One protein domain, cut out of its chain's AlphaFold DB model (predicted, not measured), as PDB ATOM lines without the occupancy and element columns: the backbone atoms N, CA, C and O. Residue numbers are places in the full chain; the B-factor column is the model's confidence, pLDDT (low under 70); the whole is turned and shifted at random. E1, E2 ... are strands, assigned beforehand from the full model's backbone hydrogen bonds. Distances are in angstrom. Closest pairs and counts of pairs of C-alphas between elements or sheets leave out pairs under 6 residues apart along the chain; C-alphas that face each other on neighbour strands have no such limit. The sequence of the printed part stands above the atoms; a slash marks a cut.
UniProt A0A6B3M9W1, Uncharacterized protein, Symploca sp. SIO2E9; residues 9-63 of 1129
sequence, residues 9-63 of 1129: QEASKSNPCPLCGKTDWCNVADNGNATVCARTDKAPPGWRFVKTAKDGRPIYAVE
ATOM      1  N   GLN A   9      -4.537  57.385 -54.533       94.56
ATOM      2  CA  GLN A   9      -5.657  58.316 -54.531       94.56
ATOM      3  C   GLN A   9      -6.613  57.952 -53.404       94.56
ATOM      4  O   GLN A   9      -6.818  56.772 -53.108       94.56
ATOM      5  N   GLU A  10      -7.205  58.959 -52.771       95.81
ATOM      6  CA  GLU A  10      -8.286  58.711 -51.826       95.81
ATOM      7  C   GLU A  10      -9.487  58.114 -52.574       95.81
ATOM      8  O   GLU A  10      -9.799  58.507 -53.702       95.81
ATOM      9  N   ALA A  11     -10.135  57.122 -51.963       94.75
ATOM     10  CA  ALA A  11     -11.322  56.492 -52.511       94.75
ATOM     11  C   ALA A  11     -12.395  57.558 -52.757       94.75
ATOM     12  O   ALA A  11     -12.596  58.449 -51.938       94.75
ATOM     13  N   SER A  12     -13.087  57.454 -53.885       94.62
ATOM     14  CA  SER A  12     -14.075  58.435 -54.336       94.62
ATOM     15  C   SER A  12     -15.286  57.732 -54.948       94.62
ATOM     16  O   SER A  12     -15.316  56.506 -55.051       94.62
ATOM     17  N   LYS A  13     -16.315  58.480 -55.370       91.94
ATOM     18  CA  LYS A  13     -17.487  57.885 -56.046       91.94
ATOM     19  C   LYS A  13     -17.126  57.200 -57.369       91.94
ATOM     20  O   LYS A  13     -17.761  56.214 -57.718       91.94
ATOM     21  N   SER A  14     -16.120  57.706 -58.084       89.62
ATOM     22  CA  SER A  14     -15.619  57.120 -59.334       89.62
ATOM     23  C   SER A  14     -14.559  56.037 -59.114       89.62
ATOM     24  O   SER A  14     -14.268  55.289 -60.043       89.62
ATOM     25  N   ASN A  15     -13.999  55.930 -57.905       92.25
ATOM     26  CA  ASN A  15     -13.024  54.907 -57.530       92.25
ATOM     27  C   ASN A  15     -13.236  54.464 -56.065       92.25
ATOM     28  O   ASN A  15     -12.463  54.856 -55.183       92.25
ATOM     29  N   PRO A  16     -14.322  53.723 -55.761       96.31
ATOM     30  CA  PRO A  16     -14.595  53.271 -54.403       96.31
ATOM     31  C   PRO A  16     -13.532  52.270 -53.946       96.31
ATOM     32  O   PRO A  16     -12.926  51.558 -54.743       96.31
ATOM     33  N   CYS A  17     -13.336  52.171 -52.633       96.25
ATOM     34  CA  CYS A  17     -12.443  51.180 -52.054       96.25
ATOM     35  C   CYS A  17     -12.875  49.766 -52.485       96.25
ATOM     36  O   CYS A  17     -13.986  49.357 -52.142       96.25
ATOM     37  N   PRO A  18     -12.009  48.978 -53.143       94.50
ATOM     38  CA  PRO A  18     -12.367  47.648 -53.634       94.50
ATOM     39  C   PRO A  18     -12.630  46.633 -52.511       94.50
ATOM     40  O   PRO A  18     -13.164  45.562 -52.776       94.50
ATOM     41  N   LEU A  19     -12.268  46.951 -51.261       94.94
ATOM     42  CA  LEU A  19     -12.476  46.059 -50.117       94.94
ATOM     43  C   LEU A  19     -13.772  46.327 -49.356       94.94
ATOM     44  O   LEU A  19     -14.483  45.388 -49.022       94.94
ATOM     45  N   CYS A  20     -14.081  47.590 -49.053       95.31
ATOM     46  CA  CYS A  20     -15.274  47.938 -48.274       95.31
ATOM     47  C   CYS A  20     -16.389  48.584 -49.109       95.31
ATOM     48  O   CYS A  20     -17.464  48.855 -48.578       95.31
ATOM     49  N   GLY A  21     -16.136  48.870 -50.391       95.00
ATOM     50  CA  GLY A  21     -17.082  49.498 -51.318       95.00
ATOM     51  C   GLY A  21     -17.365  50.976 -51.041       95.00
ATOM     52  O   GLY A  21     -18.271  51.553 -51.635       95.00
ATOM     53  N   LYS A  22     -16.637  51.602 -50.112       97.25
ATOM     54  CA  LYS A  22     -16.902  52.974 -49.671       97.25
ATOM     55  C   LYS A  22     -16.073  53.991 -50.444       97.25
ATOM     56  O   LYS A  22     -14.976  53.692 -50.906       97.25
ATOM     57  N   THR A  23     -16.612  55.194 -50.568       96.31
ATOM     58  CA  THR A  23     -16.112  56.262 -51.443       96.31
ATOM     59  C   THR A  23     -15.323  57.325 -50.675       96.31
ATOM     60  O   THR A  23     -15.327  58.480 -51.083       96.31
ATOM     61  N   ASP A  24     -14.776  56.969 -49.512       92.06
ATOM     62  CA  ASP A  24     -14.130  57.870 -48.557       92.06
ATOM     63  C   ASP A  24     -13.176  57.092 -47.627       92.06
ATOM     64  O   ASP A  24     -13.327  55.876 -47.442       92.06
ATOM     65  N   TRP A  25     -12.201  57.784 -47.021       89.62
ATOM     66  CA  TRP A  25     -11.354  57.295 -45.912       89.62
ATOM     67  C   TRP A  25     -10.406  56.126 -46.218       89.62
ATOM     68  O   TRP A  25      -9.645  55.689 -45.347       89.62
ATOM     69  N   CYS A  26     -10.429  55.597 -47.433       96.62
ATOM     70  CA  CYS A  26      -9.511  54.568 -47.909       96.62
ATOM     71  C   CYS A  26      -8.611  55.171 -48.985       96.62
ATOM     72  O   CYS A  26      -9.015  56.115 -49.649       96.62
ATOM     73  N   ASN A  27      -7.421  54.616 -49.193       96.81
ATOM     74  CA  ASN A  27      -6.570  55.006 -50.320       96.81
ATOM     75  C   ASN A  27      -6.432  53.831 -51.279       96.81
ATOM     76  O   ASN A  27      -6.067  52.738 -50.851       96.81
ATOM     77  N   VAL A  28      -6.702  54.047 -52.559       95.44
ATOM     78  CA  VAL A  28      -6.608  53.044 -53.621       95.44
ATOM     79  C   VAL A  28      -5.425  53.418 -54.508       95.44
ATOM     80  O   VAL A  28      -5.267  54.574 -54.892       95.44
ATOM     81  N   ALA A  29      -4.549  52.459 -54.799       94.44
ATOM     82  CA  ALA A  29      -3.483  52.678 -55.769       94.44
ATOM     83  C   ALA A  29      -4.090  52.897 -57.164       94.44
ATOM     84  O   ALA A  29      -5.072  52.243 -57.507       94.44
ATOM     85  N   ASP A  30      -3.484  53.742 -57.997       89.75
ATOM     86  CA  ASP A  30      -4.034  54.120 -59.315       89.75
ATOM     87  C   ASP A  30      -4.292  52.936 -60.264       89.75
ATOM     88  O   ASP A  30      -5.071  53.036 -61.207       89.75
ATOM     89  N   ASN A  31      -3.640  51.797 -60.028       87.44
ATOM     90  CA  ASN A  31      -3.837  50.565 -60.788       87.44
ATOM     91  C   ASN A  31      -4.897  49.621 -60.189       87.44
ATOM     92  O   ASN A  31      -5.029  48.500 -60.670       87.44
ATOM     93  N   GLY A  32      -5.572  50.014 -59.106       90.44
ATOM     94  CA  GLY A  32      -6.574  49.215 -58.393       90.44
ATOM     95  C   GLY A  32      -6.031  47.983 -57.658       90.44
ATOM     96  O   GLY A  32      -6.782  47.317 -56.955       90.44
ATOM     97  N   ASN A  33      -4.733  47.678 -57.765       93.94
ATOM     98  CA  ASN A  33      -4.158  46.419 -57.276       93.94
ATOM     99  C   ASN A  33      -3.723  46.464 -55.808       93.94
ATOM    100  O   ASN A  33      -3.296  45.444 -55.262       93.94
ATOM    101  N   ALA A  34      -3.786  47.633 -55.173       95.56
ATOM    102  CA  ALA A  34      -3.507  47.801 -53.757       95.56
ATOM    103  C   ALA A  34      -4.458  48.823 -53.129       95.56
ATOM    104  O   ALA A  34      -4.922  49.757 -53.783       95.56
ATOM    105  N   THR A  35      -4.760  48.637 -51.849       96.88
ATOM    106  CA  THR A  35      -5.678  49.495 -51.099       96.88
ATOM    107  C   THR A  35      -5.283  49.566 -49.632       96.88
ATOM    108  O   THR A  35      -5.000  48.547 -49.008       96.88
ATOM    109  N   VAL A  36      -5.307  50.770 -49.067       97.00
ATOM    110  CA  VAL A  36      -5.292  51.019 -47.624       97.00
ATOM    111  C   VAL A  36      -6.744  51.143 -47.176       97.00
ATOM    112  O   VAL A  36      -7.383  52.158 -47.456       97.00
ATOM    113  N   CYS A  37      -7.286  50.112 -46.528       96.50
ATOM    114  CA  CYS A  37      -8.687  50.111 -46.106       96.50
ATOM    115  C   CYS A  37      -8.790  50.328 -44.598       96.50
ATOM    116  O   CYS A  37      -8.265  49.548 -43.815       96.50
ATOM    117  N   ALA A  38      -9.502  51.377 -44.186       93.50
ATOM    118  CA  ALA A  38      -9.709  51.692 -42.772       93.50
ATOM    119  C   ALA A  38     -10.842  50.879 -42.114       93.50
ATOM    120  O   ALA A  38     -11.062  51.003 -40.915       93.50
ATOM    121  N   ARG A  39     -11.615  50.116 -42.901       93.88
ATOM    122  CA  ARG A  39     -12.899  49.519 -42.482       93.88
ATOM    123  C   ARG A  39     -12.907  47.988 -42.490       93.88
ATOM    124  O   ARG A  39     -13.933  47.395 -42.182       93.88
ATOM    125  N   THR A  40     -11.790  47.359 -42.848       91.31
ATOM    126  CA  THR A  40     -11.606  45.908 -42.751       91.31
ATOM    127  C   THR A  40     -10.253  45.616 -42.126       91.31
ATOM    128  O   THR A  40      -9.273  46.296 -42.419       91.31
ATOM    129  N   ASP A  41     -10.220  44.611 -41.262       89.81
ATOM    130  CA  ASP A  41      -9.027  44.044 -40.635       89.81
ATOM    131  C   ASP A  41      -8.624  42.705 -41.280       89.81
ATOM    132  O   ASP A  41      -7.488  42.250 -41.129       89.81
ATOM    133  N   LYS A  42      -9.503  42.113 -42.101       88.94
ATOM    134  CA  LYS A  42      -9.275  40.849 -42.812       88.94
ATOM    135  C   LYS A  42      -9.222  41.048 -44.324       88.94
ATOM    136  O   LYS A  42      -9.976  41.836 -44.897       88.94
ATOM    137  N   ALA A  43      -8.315  40.318 -44.969       91.44
ATOM    138  CA  ALA A  43      -8.203  40.299 -46.421       91.44
ATOM    139  C   ALA A  43      -9.298  39.384 -47.009       91.44
ATOM    140  O   ALA A  43      -9.386  38.230 -46.585       91.44
ATOM    141  N   PRO A  44     -10.142  39.860 -47.941       88.06
ATOM    142  CA  PRO A  44     -11.103  39.001 -48.627       88.06
ATOM    143  C   PRO A  44     -10.408  38.059 -49.630       88.06
ATOM    144  O   PRO A  44      -9.256  38.300 -49.995       88.06
ATOM    145  N   PRO A  45     -11.089  37.000 -50.110       89.38
ATOM    146  CA  PRO A  45     -10.534  36.079 -51.103       89.38
ATOM    147  C   PRO A  45      -9.986  36.808 -52.339       89.38
ATOM    148  O   PRO A  45     -10.632  37.709 -52.874       89.38
ATOM    149  N   GLY A  46      -8.784  36.434 -52.785       90.62
ATOM    150  CA  GLY A  46      -8.089  37.101 -53.893       90.62
ATOM    151  C   GLY A  46      -7.343  38.380 -53.498       90.62
ATOM    152  O   GLY A  46      -6.747  39.022 -54.359       90.62
ATOM    153  N   TRP A  47      -7.333  38.741 -52.214       94.38
ATOM    154  CA  TRP A  47      -6.512  39.808 -51.649       94.38
ATOM    155  C   TRP A  47      -5.694  39.272 -50.479       94.38
ATOM    156  O   TRP A  47      -6.115  38.373 -49.756       94.38
ATOM    157  N   ARG A  48      -4.531  39.870 -50.235       93.12
ATOM    158  CA  ARG A  48      -3.696  39.551 -49.074       93.12
ATOM    159  C   ARG A  48      -3.282  40.802 -48.326       93.12
ATOM    160  O   ARG A  48      -3.061  41.855 -48.925       93.12
ATOM    161  N   PHE A  49      -3.132  40.666 -47.014       95.50
ATOM    162  CA  PHE A  49      -2.510  41.689 -46.187       95.50
ATOM    163  C   PHE A  49      -1.022  41.802 -46.541       95.50
ATOM    164  O   PHE A  49      -0.309  40.800 -46.597       95.50
ATOM    165  N   VAL A  50      -0.558  43.022 -46.801       93.38
ATOM    166  CA  VAL A  50       0.842  43.302 -47.143       93.38
ATOM    167  C   VAL A  50       1.593  43.812 -45.921       93.38
ATOM    168  O   VAL A  50       2.647  43.281 -45.580       93.38
ATOM    169  N   LYS A  51       1.082  44.877 -45.296       93.00
ATOM    170  CA  LYS A  51       1.642  45.518 -44.096       93.00
ATOM    171  C   LYS A  51       0.672  46.564 -43.552       93.00
ATOM    172  O   LYS A  51      -0.303  46.907 -44.210       93.00
ATOM    173  N   THR A  52       1.008  47.154 -42.414       94.06
ATOM    174  CA  THR A  52       0.319  48.331 -41.869       94.06
ATOM    175  C   THR A  52       0.956  49.623 -42.401       94.06
ATOM    176  O   THR A  52       2.183  49.731 -42.496       94.06
ATOM    177  N   ALA A  53       0.138  50.597 -42.797       89.75
ATOM    178  CA  ALA A  53       0.565  51.945 -43.160       89.75
ATOM    179  C   ALA A  53       1.053  52.727 -41.924       89.75
ATOM    180  O   ALA A  53       0.838  52.314 -40.785       89.75
ATOM    181  N   LYS A  54       1.727  53.870 -42.135       80.50
ATOM    182  CA  LYS A  54       2.268  54.700 -41.034       80.50
ATOM    183  C   LYS A  54       1.191  55.210 -40.071       80.50
ATOM    184  O   LYS A  54       1.493  55.480 -38.919       80.50
ATOM    185  N   ASP A  55      -0.038  55.335 -40.551       85.75
ATOM    186  CA  ASP A  55      -1.209  55.781 -39.793       85.75
ATOM    187  C   ASP A  55      -1.966  54.631 -39.102       85.75
ATOM    188  O   ASP A  55      -3.057  54.837 -38.579       85.75
ATOM    189  N   GLY A  56      -1.414  53.412 -39.108       88.00
ATOM    190  CA  GLY A  56      -2.012  52.249 -38.455       88.00
ATOM    191  C   GLY A  56      -3.037  51.486 -39.299       88.00
ATOM    192  O   GLY A  56      -3.494  50.431 -38.863       88.00
ATOM    193  N   ARG A  57      -3.380  51.946 -40.512       94.94
ATOM    194  CA  ARG A  57      -4.361  51.260 -41.370       94.94
ATOM    195  C   ARG A  57      -3.739  50.086 -42.144       94.94
ATOM    196  O   ARG A  57      -2.607  50.202 -42.622       94.94
ATOM    197  N   PRO A  58      -4.443  48.956 -42.317       95.38
ATOM    198  CA  PRO A  58      -3.929  47.820 -43.075       95.38
ATOM    199  C   PRO A  58      -3.886  48.099 -44.587       95.38
ATOM    200  O   PRO A  58      -4.815  48.660 -45.173       95.38
ATOM    201  N   ILE A  59      -2.786  47.690 -45.223       96.50
ATOM    202  CA  ILE A  59      -2.586  47.726 -46.674       96.50
ATOM    203  C   ILE A  59      -2.792  46.319 -47.228       96.50
ATOM    204  O   ILE A  59      -2.115  45.375 -46.811       96.50
ATOM    205  N   TYR A  60      -3.659  46.202 -48.222       96.62
ATOM    206  CA  TYR A  60      -3.968  44.968 -48.928       96.62
ATOM    207  C   TYR A  60      -3.591  45.079 -50.403       96.62
ATOM    208  O   TYR A  60      -3.595  46.174 -50.969       96.62
ATOM    209  N   ALA A  61      -3.285  43.950 -51.036       95.56
ATOM    210  CA  ALA A  61      -3.042  43.871 -52.473       95.56
ATOM    211  C   ALA A  61      -3.659  42.608 -53.080       95.56
ATOM    212  O   ALA A  61      -3.769  41.594 -52.390       95.56
ATOM    213  N   VAL A  62      -4.026  42.674 -54.363       93.44
ATOM    214  CA  VAL A  62      -4.601  41.547 -55.116       93.44
ATOM    215  C   VAL A  62      -3.582  40.406 -55.223       93.44
ATOM    216  O   VAL A  62      -2.395  40.618 -55.490       93.44
ATOM    217  N   GLU A  63      -4.044  39.181 -55.019       87.56
ATOM    218  CA  GLU A  63      -3.262  37.950 -55.054       87.56
ATOM    219  C   GLU A  63      -3.091  37.455 -56.503       87.56
ATOM    220  O   GLU A  63      -3.716  36.496 -56.945       87.56
TER     221      GLU A  63
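Overview. This is residues 9 to 63 of the 1129 residues of an uncharacterized protein of Symploca sp. SIO2E9 (UniProt A0A6B3M9W1). With little regular structure, the domain is one small twisted sheet made of two hairpins side by side, E1 with E2 and E3 with E4, and a long looped stretch, residues 9 to 26, whose residues 9 to 10 pair with E1. The 55 printed residues hold no named helix and four strands, all strand in class, with 17 residues in them; the antiparallel order is E1, E2, E4, E3. The whole is compact and rounded, with a radius of gyration of the C-alphas of 9.8 A and spans of 24 by 24 by 17 A.

Along the chain. E1, residues 27 to 29, begins at C-alpha (-6.570, 55.006, -50.320). E2 is residues 34 to 36. E3, residues 47 to 52, is 14.7 A long; E4, residues 58 to 62, is 13.6 A and ends at (-4.601, 41.547, -55.116).

Arrangement. E1 and E2 are antiparallel neighbours and form a hairpin, with N 29 and O 34 within hydrogen-bond range at 2.9 A. Inner strands E2 and E4 have N 60 and O 35 at 2.8 A. E4 and E3 have N 50 and O 59 at 2.8 A. Edge strands E1 and E3 are apart.

Size, cuts and confidence. The printed part has no cut and no long link; no printed residue is under 70 in pLDDT.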